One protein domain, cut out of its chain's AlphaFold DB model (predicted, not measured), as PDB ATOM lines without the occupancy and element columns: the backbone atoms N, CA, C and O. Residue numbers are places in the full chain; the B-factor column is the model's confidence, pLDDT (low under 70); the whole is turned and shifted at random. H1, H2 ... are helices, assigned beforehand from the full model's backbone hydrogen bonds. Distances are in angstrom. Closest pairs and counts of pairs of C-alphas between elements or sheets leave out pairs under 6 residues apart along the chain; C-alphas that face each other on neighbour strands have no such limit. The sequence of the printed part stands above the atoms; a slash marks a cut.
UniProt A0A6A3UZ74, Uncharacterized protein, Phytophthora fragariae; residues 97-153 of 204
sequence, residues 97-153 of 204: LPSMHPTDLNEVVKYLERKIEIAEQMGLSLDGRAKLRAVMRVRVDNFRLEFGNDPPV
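Overview. This is residues 97 to 153 of the 204 residues of an uncharacterized protein of Phytophthora fragariae (UniProt A0A6A3UZ74). Two helices, H1 and H2, lie side by side as a helical hairpin joined by a tight turn. From its open end the residues before H1 and the long stretch after H2, residues 139 to 153, continue away from the turn, making one end of the long axis a body of loops. The printed part has 57 residues with two named helices, H1 then H2, and no named strand; its class is all helix. It is loose, with a radius of gyration of the C-alphas of 13.3 A, and spans 38 by 19 by 15 A.

Arrangement. H1, residues 105 to 121, and H2, residues 126 to 138, touch and form a hairpin. Their closest C-alphas, those of Ile 116 and Arg 129, are 6.9 A apart. They run opposite ways at a shallow tilt of 16 degrees. In both, every O i to N i+4 pair is within hydrogen-bond range.

Along the chain. H1 is 24.5 A long and begins at C-alpha 105 (49.146, 26.374, 91.798). H2 is 18.6 A long and ends at C-alpha 138 (48.022, 34.191, 100.890).

Size, cuts and confidence. The C-alphas farthest apart, Leu 97 and Leu 126, are 38.9 A apart. The printed part has no cut. Residues 97 to 99 have pLDDT under 70.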
ATOM      1  N   LEU A  97      37.263  10.418  91.863       60.22
ATOM      2  CA  LEU A  97      38.505   9.763  92.179       60.22
ATOM      3  C   LEU A  97      39.529  10.887  92.313       60.22
ATOM      4  O   LEU A  97      39.532  11.786  91.465       60.22
ATOM      5  N   PRO A  98      40.364  10.874  93.360       64.06
ATOM      6  CA  PRO A  98      41.445  11.831  93.450       64.06
ATOM      7  C   PRO A  98      42.252  11.804  92.155       64.06
ATOM      8  O   PRO A  98      42.753  10.757  91.733       64.06
ATOM      9  N   SER A  99      42.345  12.971  91.530       67.69
ATOM     10  CA  SER A  99      43.406  13.318  90.612       67.69
ATOM     11  C   SER A  99      44.702  13.102  91.370       67.69
ATOM     12  O   SER A  99      45.001  13.743  92.378       67.69
ATOM     13  N   MET A 100      45.455  12.106  90.929       73.62
ATOM     14  CA  MET A 100      46.692  11.747  91.600       73.62
ATOM     15  C   MET A 100      47.797  12.783  91.334       73.62
ATOM     16  O   MET A 100      48.877  12.745  91.913       73.62
ATOM     17  N   HIS A 101      47.545  13.737  90.447       75.19
ATOM     18  CA  HIS A 101      48.512  14.730  90.022       75.19
ATOM     19  C   HIS A 101      48.673  15.796  91.118       75.19
ATOM     20  O   HIS A 101      47.694  16.160  91.777       75.19
ATOM     21  N   PRO A 102      49.892  16.317  91.341       75.81
ATOM     22  CA  PRO A 102      50.074  17.483  92.191       75.81
ATOM     23  C   PRO A 102      49.232  18.655  91.684       75.81
ATOM     24  O   PRO A 102      49.073  18.842  90.478       75.81
ATOM     25  N   THR A 103      48.722  19.464  92.607       83.12
ATOM     26  CA  THR A 103      47.978  20.669  92.231       83.12
ATOM     27  C   THR A 103      48.904  21.668  91.552       83.12
ATOM     28  O   THR A 103      49.891  22.101  92.148       83.12
ATOM     29  N   ASP A 104      48.559  22.079  90.332       88.81
ATOM     30  CA  ASP A 104      49.226  23.200  89.679       88.81
ATOM     31  C   ASP A 104      48.700  24.519  90.254       88.81
ATOM     32  O   ASP A 104      47.627  25.015  89.898       88.81
ATOM     33  N   LEU A 105      49.479  25.099  91.170       89.31
ATOM     34  CA  LEU A 105      49.146  26.374  91.798       89.31
ATOM     35  C   LEU A 105      49.032  27.515  90.777       89.31
ATOM     36  O   LEU A 105      48.292  28.460  91.031       89.31
ATOM     37  N   ASN A 106      49.697  27.446  89.618       92.00
ATOM     38  CA  ASN A 106      49.561  28.487  88.599       92.00
ATOM     39  C   ASN A 106      48.173  28.462  87.960       92.00
ATOM     40  O   ASN A 106      47.574  29.520  87.765       92.00
ATOM     41  N   GLU A 107      47.642  27.275  87.669       92.62
ATOM     42  CA  GLU A 107      46.280  27.126  87.148       92.62
ATOM     43  C   GLU A 107      45.239  27.546  88.186       92.62
ATOM     44  O   GLU A 107      44.288  28.259  87.858       92.62
ATOM     45  N   VAL A 108      45.465  27.213  89.463       93.06
ATOM     46  CA  VAL A 108      44.640  27.715  90.570       93.06
ATOM     47  C   VAL A 108      44.656  29.246  90.599       93.06
ATOM     48  O   VAL A 108      43.594  29.863  90.597       93.06
ATOM     49  N   VAL A 109      45.830  29.884  90.568       94.69
ATOM     50  CA  VAL A 109      45.948  31.354  90.576       94.69
ATOM     51  C   VAL A 109      45.226  31.980  89.386       94.69
ATOM     52  O   VAL A 109      44.469  32.932  89.575       94.69
ATOM     53  N   LYS A 110      45.412  31.443  88.174       95.69
ATOM     54  CA  LYS A 110      44.714  31.920  86.970       95.69
ATOM     55  C   LYS A 110      43.199  31.836  87.137       95.69
ATOM     56  O   LYS A 110      42.487  32.787  86.816       95.69
ATOM     57  N   TYR A 111      42.705  30.717  87.664       95.25
ATOM     58  CA  TYR A 111      41.282  30.527  87.915       95.25
ATOM     59  C   TYR A 111      40.747  31.524  88.950       95.25
ATOM     60  O   TYR A 111      39.692  32.126  88.744       95.25
ATOM     61  N   LEU A 112      41.483  31.737  90.044       95.75
ATOM     62  CA  LEU A 112      41.112  32.676  91.101       95.75
ATOM     63  C   LEU A 112      41.087  34.127  90.603       95.75
ATOM     64  O   LEU A 112      40.109  34.824  90.857       95.75
ATOM     65  N   GLU A 113      42.090  34.582  89.843       95.62
ATOM     66  CA  GLU A 113      42.081  35.937  89.262       95.62
ATOM     67  C   GLU A 113      40.877  36.127  88.321       95.62
ATOM     68  O   GLU A 113      40.190  37.143  88.414       95.62
ATOM     69  N   ARG A 114      40.508  35.114  87.524       96.38
ATOM     70  CA  ARG A 114      39.294  35.170  86.690       96.38
ATOM     71  C   ARG A 114      38.007  35.289  87.514       96.38
ATOM     72  O   ARG A 114      37.061  35.953  87.098       96.38
ATOM     73  N   LYS A 115      37.943  34.666  88.696       95.00
ATOM     74  CA  LYS A 115      36.805  34.833  89.619       95.00
ATOM     75  C   LYS A 115      36.761  36.232  90.236       95.00
ATOM     76  O   LYS A 115      35.666  36.754  90.431       95.00
ATOM     77  N   ILE A 116      37.914  36.848  90.495       95.62
ATOM     78  CA  ILE A 116      37.993  38.243  90.953       95.62
ATOM     79  C   ILE A 116      37.478  39.191  89.860       95.62
ATOM     80  O   ILE A 116      36.677  40.069  90.166       95.62
ATOM     81  N   GLU A 117      37.852  38.981  88.595       95.19
ATOM     82  CA  GLU A 117      37.352  39.776  87.460       95.19
ATOM     83  C   GLU A 117      35.823  39.714  87.334       95.19
ATOM     84  O   GLU A 117      35.170  40.737  87.134       95.19
ATOM     85  N   ILE A 118      35.235  38.525  87.504       95.88
ATOM     86  CA  ILE A 118      33.775  38.361  87.515       95.88
ATOM     87  C   ILE A 118      33.157  39.146  88.679       95.88
ATOM     88  O   ILE A 118      32.162  39.841  88.492       95.88
ATOM     89  N   ALA A 119      33.752  39.090  89.873       95.06
ATOM     90  CA  ALA A 119      33.259  39.849  91.020       95.06
ATOM     91  C   ALA A 119      33.337  41.372  90.790       95.06
ATOM     92  O   ALA A 119      32.409  42.088  91.159       95.06
ATOM     93  N   GLU A 120      34.398  41.867  90.143       95.31
ATOM     94  CA  GLU A 120      34.517  43.274  89.724       95.31
ATOM     95  C   GLU A 120      33.373  43.679  88.789       95.31
ATOM     96  O   GLU A 120      32.719  44.695  89.025       95.31
ATOM     97  N   GLN A 121      33.073  42.860  87.777       95.62
ATOM     98  CA  GLN A 121      31.957  43.102  86.852       95.62
ATOM     99  C   GLN A 121      30.595  43.107  87.559       95.62
ATOM    100  O   GLN A 121      29.680  43.808  87.134       95.62
ATOM    101  N   MET A 122      30.468  42.364  88.659       95.69
ATOM    102  CA  MET A 122      29.269  42.320  89.499       95.69
ATOM    103  C   MET A 122      29.211  43.434  90.559       95.69
ATOM    104  O   MET A 122      28.291  43.447  91.377       95.69
ATOM    105  N   GLY A 123      30.157  44.380  90.553       95.75
ATOM    106  CA  GLY A 123      30.135  45.563  91.418       95.75
ATOM    107  C   GLY A 123      31.059  45.506  92.635       95.75
ATOM    108  O   GLY A 123      30.895  46.307  93.559       95.75
ATOM    109  N   LEU A 124      32.041  44.599  92.671       95.81
ATOM    110  CA  LEU A 124      33.069  44.613  93.714       95.81
ATOM    111  C   LEU A 124      33.891  45.911  93.641       95.81
ATOM    112  O   LEU A 124      34.445  46.263  92.600       95.81
ATOM    113  N   SER A 125      34.005  46.613  94.771       96.06
ATOM    114  CA  SER A 125      34.774  47.859  94.858       96.06
ATOM    115  C   SER A 125      36.277  47.631  94.648       96.06
ATOM    116  O   SER A 125      36.796  46.541  94.886       96.06
ATOM    117  N   LEU A 126      37.013  48.681  94.269       90.19
ATOM    118  CA  LEU A 126      38.471  48.611  94.084       90.19
ATOM    119  C   LEU A 126      39.220  48.188  95.362       90.19
ATOM    120  O   LEU A 126      40.167  47.403  95.293       90.19
ATOM    121  N   ASP A 127      38.777  48.661  96.528       95.12
ATOM    122  CA  ASP A 127      39.309  48.232  97.828       95.12
ATOM    123  C   ASP A 127      38.955  46.762  98.123       95.12
ATOM    124  O   ASP A 127      39.815  45.975  98.522       95.12
ATOM    125  N   GLY A 128      37.713  46.353  97.832       92.56
ATOM    126  CA  GLY A 128      37.268  44.964  97.950       92.56
ATOM    127  C   GLY A 128      38.068  44.011  97.059       92.56
ATOM    128  O   GLY A 128      38.481  42.946  97.511       92.56
ATOM    129  N   ARG A 129      38.374  44.428  95.828       94.31
ATOM    130  CA  ARG A 129      39.246  43.719  94.885       94.31
ATOM    131  C   ARG A 129      40.648  43.526  95.454       94.31
ATOM    132  O   ARG A 129      41.165  42.410  95.436       94.31
ATOM    133  N   ALA A 130      41.272  44.599  95.945       94.81
ATOM    134  CA  ALA A 130      42.619  44.536  96.506       94.81
ATOM    135  C   ALA A 130      42.676  43.584  97.712       94.81
ATOM    136  O   ALA A 130      43.561  42.727  97.784       94.81
ATOM    137  N   LYS A 131      41.684  43.673  98.606       95.62
ATOM    138  CA  LYS A 131      41.533  42.778  99.760       95.62
ATOM    139  C   LYS A 131      41.332  41.324  99.339       95.62
ATOM    140  O   LYS A 131      42.037  40.447  99.835       95.62
ATOM    141  N   LEU A 132      40.417  41.059  98.404       94.75
ATOM    142  CA  LEU A 132      40.124  39.705  97.931       94.75
ATOM    143  C   LEU A 132      41.349  39.064  97.272       94.75
ATOM    144  O   LEU A 132      41.706  37.934  97.605       94.75
ATOM    145  N   ARG A 133      42.046  39.811  96.408       95.19
ATOM    146  CA  ARG A 133      43.290  39.357  95.774       95.19
ATOM    147  C   ARG A 133      44.369  39.037  96.806       95.19
ATOM    148  O   ARG A 133      45.042  38.018  96.677       95.19
ATOM    149  N   ALA A 134      44.532  39.876  97.830       95.25
ATOM    150  CA  ALA A 134      45.499  39.630  98.896       95.25
ATOM    151  C   ALA A 134      45.184  38.332  99.660       95.25
ATOM    152  O   ALA A 134      46.071  37.497  99.837       95.25
ATOM    153  N   VAL A 135      43.920  38.116 100.042       95.31
ATOM    154  CA  VAL A 135      43.488  36.890 100.737       95.31
ATOM    155  C   VAL A 135      43.722  35.651  99.874       95.31
ATOM    156  O   VAL A 135      44.278  34.668 100.361       95.31
ATOM    157  N   MET A 136      43.338  35.696  98.595       94.38
ATOM    158  CA  MET A 136      43.497  34.566  97.677       94.38
ATOM    159  C   MET A 136      44.963  34.210  97.425       94.38
ATOM    160  O   MET A 136      45.292  33.032  97.364       94.38
ATOM    161  N   ARG A 137      45.858  35.202  97.340       89.50
ATOM    162  CA  ARG A 137      47.303  34.959  97.196       89.50
ATOM    163  C   ARG A 137      47.911  34.302  98.428       89.50
ATOM    164  O   ARG A 137      48.707  33.384  98.287       89.50
ATOM    165  N   VAL A 138      47.526  34.756  99.622       94.38
ATOM    166  CA  VAL A 138      48.022  34.191 100.890       94.38
ATOM    167  C   VAL A 138      47.517  32.765 101.112       94.38
ATOM    168  O   VAL A 138      48.200  31.977 101.750       94.38
ATOM    169  N   ARG A 139      46.326  32.439 100.600       93.88
ATOM    170  CA  ARG A 139      45.636  31.162 100.833       93.88
ATOM    171  C   ARG A 139      45.510  30.304  99.579       93.88
ATOM    172  O   ARG A 139      44.578  29.510  99.480       93.88
ATOM    173  N   VAL A 140      46.390  30.498  98.598       92.38
ATOM    174  CA  VAL A 140      46.327  29.798  97.305       92.38
ATOM    175  C   VAL A 140      46.377  28.276  97.477       92.38
ATOM    176  O   VAL A 140      45.718  27.532  96.757       92.38
ATOM    177  N   ASP A 141      47.102  27.827  98.496       89.44
ATOM    178  CA  ASP A 141      47.274  26.442  98.906       89.44
ATOM    179  C   ASP A 141      45.994  25.779  99.430       89.44
ATOM    180  O   ASP A 141      45.924  24.553  99.423       89.44
ATOM    181  N   ASN A 142      44.965  26.547  99.798       90.56
ATOM    182  CA  ASN A 142      43.666  26.017 100.226       90.56
ATOM    183  C   ASN A 142      42.727  25.669  99.062       90.56
ATOM    184  O   ASN A 142      41.667  25.087  99.286       90.56
ATOM    185  N   PHE A 143      43.071  26.051  97.830       89.44
ATOM    186  CA  PHE A 143      42.205  25.858  96.670       89.44
ATOM    187  C   PHE A 143      42.704  24.723  95.785       89.44
ATOM    188  O   PHE A 143      43.900  24.563  95.538       89.44
ATOM    189  N   ARG A 144      41.758  23.937  95.279       88.44
ATOM    190  CA  ARG A 144      41.995  22.814  94.377       88.44
ATOM    191  C   ARG A 144      40.994  22.898  93.231       88.44
ATOM    192  O   ARG A 144      39.824  23.189  93.468       88.44
ATOM    193  N   LEU A 145      41.460  22.685  92.002       86.44
ATOM    194  CA  LEU A 145      40.578  22.592  90.829       86.44
ATOM    195  C   LEU A 145      39.969  21.192  90.698       86.44
ATOM    196  O   LEU A 145      38.852  21.044  90.216       86.44
ATOM    197  N   GLU A 146      40.686  20.186  91.189       81.44
ATOM    198  CA  GLU A 146      40.280  18.786  91.229       81.44
ATOM    199  C   GLU A 146      40.679  18.194  92.581       81.44
ATOM    200  O   GLU A 146      41.594  18.695  93.234       81.44
ATOM    201  N   PHE A 147      40.007  17.127  93.015       73.31
ATOM    202  CA  PHE A 147      40.386  16.419  94.240       73.31
ATOM    203  C   PHE A 147      41.808  15.868  94.061       73.31
ATOM    204  O   PHE A 147      42.012  15.059  93.168       73.31
ATOM    205  N   GLY A 148      42.795  16.357  94.815       73.00
ATOM    206  CA  GLY A 148      44.219  16.149  94.521       73.00
ATOM    207  C   GLY A 148      44.919  15.142  95.434       73.00
ATOM    208  O   GLY A 148      44.375  14.706  96.449       73.00
ATOM    209  N   ASN A 149      46.174  14.824  95.109       76.62
ATOM    210  CA  ASN A 149      47.082  14.064  95.976       76.62
ATOM    211  C   ASN A 149      47.690  14.950  97.084       76.62
ATOM    212  O   ASN A 149      48.902  15.173  97.130       76.62
ATOM    213  N   ASP A 150      46.830  15.510  97.933       80.69
ATOM    214  CA  ASP A 150      47.242  16.321  99.077       80.69
ATOM    215  C   ASP A 150      47.839  15.459 100.201       80.69
ATOM    216  O   ASP A 150      47.433  14.307 100.392       80.69
ATOM    217  N   PRO A 151      48.802  15.990 100.976       79.12
ATOM    218  CA  PRO A 151      49.368  15.256 102.094       79.12
ATOM    219  C   PRO A 151      48.299  14.960 103.158       79.12
ATOM    220  O   PRO A 151      47.365  15.747 103.343       79.12
ATOM    221  N   PRO A 152      48.446  13.857 103.916       79.50
ATOM    222  CA  PRO A 152      47.556  13.564 105.026       79.50
ATOM    223  C   PRO A 152      47.529  14.714 106.033       79.50
ATOM    224  O   PRO A 152      48.561  15.307 106.357       79.50
ATOM    225  N   VAL A 153      46.347  14.986 106.580       85.25
ATOM    226  CA  VAL A 153      46.190  15.936 107.686       85.25
ATOM    227  C   VAL A 153      46.997  15.441 108.889       85.25
ATOM    228  O   VAL A 153      47.108  14.234 109.119       85.25
TER     229      VAL A 153